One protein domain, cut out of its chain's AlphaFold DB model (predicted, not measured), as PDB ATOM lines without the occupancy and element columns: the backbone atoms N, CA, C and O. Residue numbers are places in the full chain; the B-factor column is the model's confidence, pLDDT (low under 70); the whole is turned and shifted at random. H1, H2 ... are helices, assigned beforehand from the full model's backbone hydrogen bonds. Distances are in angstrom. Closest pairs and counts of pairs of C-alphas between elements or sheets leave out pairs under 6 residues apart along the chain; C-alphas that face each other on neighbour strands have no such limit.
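What this domain is: This is residues 133 to 184 of the 184 residues of an uncharacterized protein of Phaeosphaeria nodorum (strain SN15 / ATCC MYA-4574 / FGSC 10173) (UniProt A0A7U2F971). The model has the shape of an open hook: the long straight helix H1 is the shaft, the two short helices H2 and H3 turn the chain round beyond its far end, and the unnamed tail, residues 173 to 184, folds back towards H1. The helices do not form a packed core, and residues 133 to 141 of H1 stick out as a free arm that adds to the length. The printed part has 52 residues with three named helices, in the order H1, H2, H3, and no named strand; its class is all helix. It is loose, with a radius of gyration of the C-alphas of 13.6 A, and spans 44 by 21 by 12 A.

How they stand to each other: From the first printed residue, H1, residues 133 to 153, touches no helix. Its residues 133 to 141 stand free, with no C-alpha 8 or more residues away along the chain within 10 A. A tight link of 4 residues leads to H2, residues 158 to 164, and H1 and H2 are apart. A tight link of 2 residues then leads to H3, residues 167 to 172. H2 and H3 meet only through their link. H1 and H3 are apart, with no C-alpha of the one within 8 A of the other. In H1, H2 and H3 every backbone O i to N i+4 pair is within hydrogen-bond range.

Where its parts are: H1 has 21 residues and measures 30.0 A from C-alpha 133 at (65.387, 34.096, -27.416) to C-alpha 153 at (37.206, 30.063, -18.093), with x falling from the first to the last. H2, 7 residues from Glu 158 to Thr 164, is 10.1 A long. H3, 6 residues from Asp 167 to Asp 172, is 8.8 A long and ends with C-alpha 172 at (31.504, 18.989, -30.410). After H3 the tail ends at Leu 184, the chain's last residue, with its C-alpha at (51.231, 22.575, -20.057).

The domain as a whole: The two C-alphas farthest apart are those of Ile 133 and Ala 163, 44.5 A, while the first and last printed C-alphas are 19.7 A apart. Without the free residues 133 to 141, the body has 43 residues and spans 30 by 20 by 10 A, with a radius of gyration of 10.8 A. The printed part has no cut, and neither link between helices is long. The C-alphas of residues 173 to 184 lie 5 to 12 A from the mean of the C-alphas. The mean pLDDT of the printed part is 71.3; 29 residues are under 70, namely 153 to 165, 167 to 171, 173 and 175 to 184.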
ATOM      1  N   ILE A 133      66.250  33.067 -28.039       85.25
ATOM      2  CA  ILE A 133      65.387  34.096 -27.416       85.25
ATOM      3  C   ILE A 133      63.993  34.111 -28.062       85.25
ATOM      4  O   ILE A 133      62.990  34.261 -27.365       85.25
ATOM      5  N   GLY A 134      63.905  33.901 -29.380       75.19
ATOM      6  CA  GLY A 134      62.619  33.810 -30.076       75.19
ATOM      7  C   GLY A 134      61.749  32.654 -29.569       75.19
ATOM      8  O   GLY A 134      60.551  32.835 -29.364       75.19
ATOM      9  N   GLY A 135      62.351  31.492 -29.304       74.56
ATOM     10  CA  GLY A 135      61.654  30.343 -28.724       74.56
ATOM     11  C   GLY A 135      61.195  30.607 -27.289       74.56
ATOM     12  O   GLY A 135      60.063  30.278 -26.939       74.56
ATOM     13  N   PHE A 136      62.032  31.268 -26.484       82.00
ATOM     14  CA  PHE A 136      61.688  31.638 -25.110       82.00
ATOM     15  C   PHE A 136      60.487  32.592 -25.047       82.00
ATOM     16  O   PHE A 136      59.562  32.372 -24.266       82.00
ATOM     17  N   ILE A 137      60.460  33.614 -25.909       84.12
ATOM     18  CA  ILE A 137      59.335  34.556 -25.991       84.12
ATOM     19  C   ILE A 137      58.041  33.819 -26.356       84.12
ATOM     20  O   ILE A 137      57.020  34.039 -25.709       84.12
ATOM     21  N   ILE A 138      58.076  32.920 -27.348       80.06
ATOM     22  CA  ILE A 138      56.894  32.141 -27.758       80.06
ATOM     23  C   ILE A 138      56.380  31.278 -26.600       80.06
ATOM     24  O   ILE A 138      55.185  31.295 -26.318       80.06
ATOM     25  N   ALA A 139      57.269  30.562 -25.905       82.56
ATOM     26  CA  ALA A 139      56.895  29.726 -24.767       82.56
ATOM     27  C   ALA A 139      56.241  30.548 -23.646       82.56
ATOM     28  O   ALA A 139      55.180  30.180 -23.143       82.56
ATOM     29  N   PHE A 140      56.822  31.703 -23.313       87.25
ATOM     30  CA  PHE A 140      56.291  32.579 -22.273       87.25
ATOM     31  C   PHE A 140      54.927  33.174 -22.653       87.25
ATOM     32  O   PHE A 140      54.009  33.214 -21.835       87.25
ATOM     33  N   VAL A 141      54.759  33.593 -23.912       87.12
ATOM     34  CA  VAL A 141      53.477  34.098 -24.428       87.12
ATOM     35  C   VAL A 141      52.404  33.008 -24.407       87.12
ATOM     36  O   VAL A 141      51.271  33.295 -24.019       87.12
ATOM     37  N   LEU A 142      52.739  31.771 -24.786       83.06
ATOM     38  CA  LEU A 142      51.813  30.637 -24.726       83.06
ATOM     39  C   LEU A 142      51.396  30.334 -23.286       83.06
ATOM     40  O   LEU A 142      50.205  30.216 -23.013       83.06
ATOM     41  N   GLU A 143      52.345  30.291 -22.351       85.12
ATOM     42  CA  GLU A 143      52.049  30.046 -20.939       85.12
ATOM     43  C   GLU A 143      51.157  31.145 -20.342       85.12
ATOM     44  O   GLU A 143      50.169  30.848 -19.666       85.12
ATOM     45  N   LEU A 144      51.448  32.419 -20.629       86.75
ATOM     46  CA  LEU A 144      50.603  33.536 -20.204       86.75
ATOM     47  C   LEU A 144      49.209  33.466 -20.829       86.75
ATOM     48  O   LEU A 144      48.217  33.689 -20.135       86.75
ATOM     49  N   SER A 145      49.124  33.125 -22.115       83.81
ATOM     50  CA  SER A 145      47.853  32.986 -22.831       83.81
ATOM     51  C   SER A 145      47.006  31.857 -22.245       83.81
ATOM     52  O   SER A 145      45.811  32.045 -22.022       83.81
ATOM     53  N   TYR A 146      47.615  30.712 -21.924       80.62
ATOM     54  CA  TYR A 146      46.938  29.589 -21.272       80.62
ATOM     55  C   TYR A 146      46.515  29.918 -19.847       80.62
ATOM     56  O   TYR A 146      45.364  29.662 -19.495       80.62
ATOM     57  N   LYS A 147      47.382  30.542 -19.038       82.38
ATOM     58  CA  LYS A 147      47.012  30.992 -17.687       82.38
ATOM     59  C   LYS A 147      45.839  31.960 -17.742       82.38
ATOM     60  O   LYS A 147      44.847  31.753 -17.057       82.38
ATOM     61  N   TRP A 148      45.906  32.965 -18.607       81.19
ATOM     62  CA  TRP A 148      44.842  33.949 -18.762       81.19
ATOM     63  C   TRP A 148      43.540  33.340 -19.296       81.19
ATOM     64  O   TRP A 148      42.464  33.644 -18.780       81.19
ATOM     65  N   GLY A 149      43.624  32.441 -20.281       77.62
ATOM     66  CA  GLY A 149      42.484  31.699 -20.818       77.62
ATOM     67  C   GLY A 149      41.821  30.813 -19.763       77.62
ATOM     68  O   GLY A 149      40.605  30.873 -19.589       77.62
ATOM     69  N   ASN A 150      42.612  30.063 -18.993       77.75
ATOM     70  CA  ASN A 150      42.121  29.234 -17.894       77.75
ATOM     71  C   ASN A 150      41.528  30.081 -16.760       77.75
ATOM     72  O   ASN A 150      40.475  29.729 -16.242       77.75
ATOM     73  N   THR A 151      42.135  31.218 -16.396       75.25
ATOM     74  CA  THR A 151      41.566  32.142 -15.400       75.25
ATOM     75  C   THR A 151      40.256  32.760 -15.887       75.25
ATOM     76  O   THR A 151      39.338  32.935 -15.092       75.25
ATOM     77  N   ARG A 152      40.122  33.068 -17.185       70.50
ATOM     78  CA  ARG A 152      38.854  33.529 -17.774       70.50
ATOM     79  C   ARG A 152      37.780  32.446 -17.757       70.50
ATOM     80  O   ARG A 152      36.651  32.746 -17.384       70.50
ATOM     81  N   LYS A 153      38.125  31.210 -18.126       67.94
ATOM     82  CA  LYS A 153      37.206  30.063 -18.093       67.94
ATOM     83  C   LYS A 153      36.776  29.722 -16.661       67.94
ATOM     84  O   LYS A 153      35.596  29.525 -16.423       67.94
ATOM     85  N   ALA A 154      37.691  29.798 -15.693       66.56
ATOM     86  CA  ALA A 154      37.409  29.584 -14.271       66.56
ATOM     87  C   ALA A 154      36.496  30.649 -13.628       66.56
ATOM     88  O   ALA A 154      36.020  30.439 -12.517       66.56
ATOM     89  N   ARG A 155      36.256  31.791 -14.293       66.12
ATOM     90  CA  ARG A 155      35.268  32.790 -13.845       66.12
ATOM     91  C   ARG A 155      33.824  32.410 -14.190       66.12
ATOM     92  O   ARG A 155      32.929  33.025 -13.625       66.12
ATOM     93  N   ARG A 156      33.590  31.453 -15.097       62.34
ATOM     94  CA  ARG A 156      32.257  30.883 -15.346       62.34
ATOM     95  C   ARG A 156      32.094  29.631 -14.489       62.34
ATOM     96  O   ARG A 156      32.975  28.772 -14.514       62.34
ATOM     97  N   SER A 157      31.015  29.542 -13.716       60.44
ATOM     98  CA  SER A 157      30.749  28.346 -12.914       60.44
ATOM     99  C   SER A 157      30.372  27.177 -13.829       60.44
ATOM    100  O   SER A 157      29.759  27.362 -14.881       60.44
ATOM    101  N   GLU A 158      30.759  25.958 -13.445       64.00
ATOM    102  CA  GLU A 158      30.453  24.743 -14.218       64.00
ATOM    103  C   GLU A 158      28.939  24.573 -14.429       64.00
ATOM    104  O   GLU A 158      28.490  24.135 -15.487       64.00
ATOM    105  N   GLU A 159      28.161  25.006 -13.435       59.28
ATOM    106  CA  GLU A 159      26.700  24.998 -13.432       59.28
ATOM    107  C   GLU A 159      26.105  25.995 -14.440       59.28
ATOM    108  O   GLU A 159      25.171  25.637 -15.150       59.28
ATOM    109  N   GLU A 160      26.671  27.201 -14.597       62.91
ATOM    110  CA  GLU A 160      26.244  28.153 -15.641       62.91
ATOM    111  C   GLU A 160      26.529  27.625 -17.049       62.91
ATOM    112  O   GLU A 160      25.740  27.827 -17.973       62.91
ATOM    113  N   VAL A 161      27.663  26.946 -17.238       60.38
ATOM    114  CA  VAL A 161      28.052  26.417 -18.551       60.38
ATOM    115  C   VAL A 161      27.158  25.243 -18.953       60.38
ATOM    116  O   VAL A 161      26.689  25.224 -20.088       60.38
ATOM    117  N   ARG A 162      26.850  24.323 -18.028       63.09
ATOM    118  CA  ARG A 162      25.911  23.208 -18.264       63.09
ATOM    119  C   ARG A 162      24.443  23.646 -18.333       63.09
ATOM    120  O   ARG A 162      23.625  22.930 -18.896       63.09
ATOM    121  N   ALA A 163      24.098  24.812 -17.782       63.62
ATOM    122  CA  ALA A 163      22.771  25.409 -17.940       63.62
ATOM    123  C   ALA A 163      22.575  26.086 -19.308       63.62
ATOM    124  O   ALA A 163      21.440  26.256 -19.747       63.62
ATOM    125  N   THR A 164      23.666  26.484 -19.975       64.94
ATOM    126  CA  THR A 164      23.618  27.227 -21.248       64.94
ATOM    127  C   THR A 164      23.944  26.355 -22.463       64.94
ATOM    128  O   THR A 164      23.453  26.641 -23.550       64.94
ATOM    129  N   CYS A 165      24.761  25.313 -22.293       63.28
ATOM    130  CA  CYS A 165      25.165  24.398 -23.360       63.28
ATOM    131  C   CYS A 165      24.846  22.955 -22.971       63.28
ATOM    132  O   CYS A 165      25.095  22.545 -21.836       63.28
ATOM    133  N   THR A 166      24.350  22.176 -23.930       76.31
ATOM    134  CA  THR A 166      24.154  20.731 -23.749       76.31
ATOM    135  C   THR A 166      25.493  19.981 -23.774       76.31
ATOM    136  O   THR A 166      26.467  20.437 -24.376       76.31
ATOM    137  N   ASP A 167      25.564  18.816 -23.121       69.81
ATOM    138  CA  ASP A 167      26.797  18.009 -23.062       69.81
ATOM    139  C   ASP A 167      27.277  17.563 -24.463       69.81
ATOM    140  O   ASP A 167      28.479  17.415 -24.689       69.81
ATOM    141  N   GLU A 168      26.355  17.412 -25.419       69.44
ATOM    142  CA  GLU A 168      26.654  17.070 -26.816       69.44
ATOM    143  C   GLU A 168      27.322  18.246 -27.556       69.44
ATOM    144  O   GLU A 168      28.352  18.064 -28.202       69.44
ATOM    145  N   GLU A 169      26.840  19.479 -27.356       68.25
ATOM    146  CA  GLU A 169      27.480  20.696 -27.882       68.25
ATOM    147  C   GLU A 169      28.858  20.946 -27.249       68.25
ATOM    148  O   GLU A 169      29.787  21.404 -27.916       68.25
ATOM    149  N   LEU A 170      29.029  20.625 -25.962       62.31
ATOM    150  CA  LEU A 170      30.315  20.759 -25.271       62.31
ATOM    151  C   LEU A 170      31.370  19.775 -25.794       62.31
ATOM    152  O   LEU A 170      32.552  20.130 -25.828       62.31
ATOM    153  N   LEU A 171      30.955  18.571 -26.199       65.88
ATOM    154  CA  LEU A 171      31.820  17.576 -26.837       65.88
ATOM    155  C   LEU A 171      32.209  17.998 -28.258       65.88
ATOM    156  O   LEU A 171      33.385  17.903 -28.610       65.88
ATOM    157  N   ASP A 172      31.264  18.536 -29.033       72.88
ATOM    158  CA  ASP A 172      31.504  18.989 -30.410       72.88
ATOM    159  C   ASP A 172      32.420  20.232 -30.464       72.88
ATOM    160  O   ASP A 172      33.199  20.431 -31.399       72.88
ATOM    161  N   MET A 173      32.419  21.048 -29.400       65.12
ATOM    162  CA  MET A 173      33.350  22.171 -29.237       65.12
ATOM    163  C   MET A 173      34.802  21.756 -28.936       65.12
ATOM    164  O   MET A 173      35.700  22.591 -29.093       65.12
ATOM    165  N   GLY A 174      35.061  20.524 -28.485       74.12
ATOM    166  CA  GLY A 174      36.408  20.016 -28.200       74.12
ATOM    167  C   GLY A 174      37.253  20.926 -27.289       74.12
ATOM    168  O   GLY A 174      36.881  21.243 -26.158       74.12
ATOM    169  N   ASP A 175      38.403  21.383 -27.795       64.31
ATOM    170  CA  ASP A 175      39.361  22.269 -27.110       64.31
ATOM    171  C   ASP A 175      38.819  23.693 -26.850       64.31
ATOM    172  O   ASP A 175      39.245  24.395 -25.919       64.31
ATOM    173  N   LYS A 176      37.809  24.116 -27.616       66.44
ATOM    174  CA  LYS A 176      37.109  25.392 -27.413       66.44
ATOM    175  C   LYS A 176      36.115  25.352 -26.258       66.44
ATOM    176  O   LYS A 176      35.668  26.422 -25.837       66.44
ATOM    177  N   SER A 177      35.801  24.172 -25.716       65.12
ATOM    178  CA  SER A 177      34.861  24.034 -24.604       65.12
ATOM    179  C   SER A 177      35.273  24.925 -23.416       65.12
ATOM    180  O   SER A 177      36.452  24.942 -23.032       65.12
ATOM    181  N   PRO A 178      34.343  25.676 -22.795       64.81
ATOM    182  CA  PRO A 178      34.626  26.481 -21.606       64.81
ATOM    183  C   PRO A 178      35.127  25.643 -20.421       64.81
ATOM    184  O   PRO A 178      35.812  26.173 -19.551       64.81
ATOM    185  N   LEU A 179      34.827  24.342 -20.417       64.31
ATOM    186  CA  LEU A 179      35.270  23.382 -19.404       64.31
ATOM    187  C   LEU A 179      36.681  22.843 -19.676       64.31
ATOM    188  O   LEU A 179      37.350  22.361 -18.762       64.31
ATOM    189  N   PHE A 180      37.165  22.959 -20.917       65.62
ATOM    190  CA  PHE A 180      38.487  22.481 -21.301       65.62
ATOM    191  C   PHE A 180      39.582  23.377 -20.711       65.62
ATOM    192  O   PHE A 180      39.721  24.552 -21.080       65.62
ATOM    193  N   LYS A 181      40.366  22.811 -19.790       68.06
ATOM    194  CA  LYS A 181      41.543  23.452 -19.200       68.06
ATOM    195  C   LYS A 181      42.781  23.079 -19.998       68.06
ATOM    196  O   LYS A 181      43.092  21.904 -20.154       68.06
ATOM    197  N   TYR A 182      43.518  24.092 -20.436       67.69
ATOM    198  CA  TYR A 182      44.820  23.879 -21.055       67.69
ATOM    199  C   TYR A 182      45.833  23.513 -19.968       67.69
ATOM    200  O   TYR A 182      46.045  24.293 -19.037       67.69
ATOM    201  N   THR A 183      46.433  22.331 -20.063       60.34
ATOM    202  CA  THR A 183      47.554  21.896 -19.220       60.34
ATOM    203  C   THR A 183      48.837  21.942 -20.041       60.34
ATOM    204  O   THR A 183      48.828  21.525 -21.199       60.34
ATOM    205  N   LEU A 184      49.898  22.500 -19.453       51.03
ATOM    206  CA  LEU A 184      51.231  22.575 -20.057       51.03
ATOM    207  C   LEU A 184      52.003  21.278 -19.806       51.03
ATOM    208  O   LEU A 184      51.849  20.737 -18.687       51.03
TER     209      LEU A 184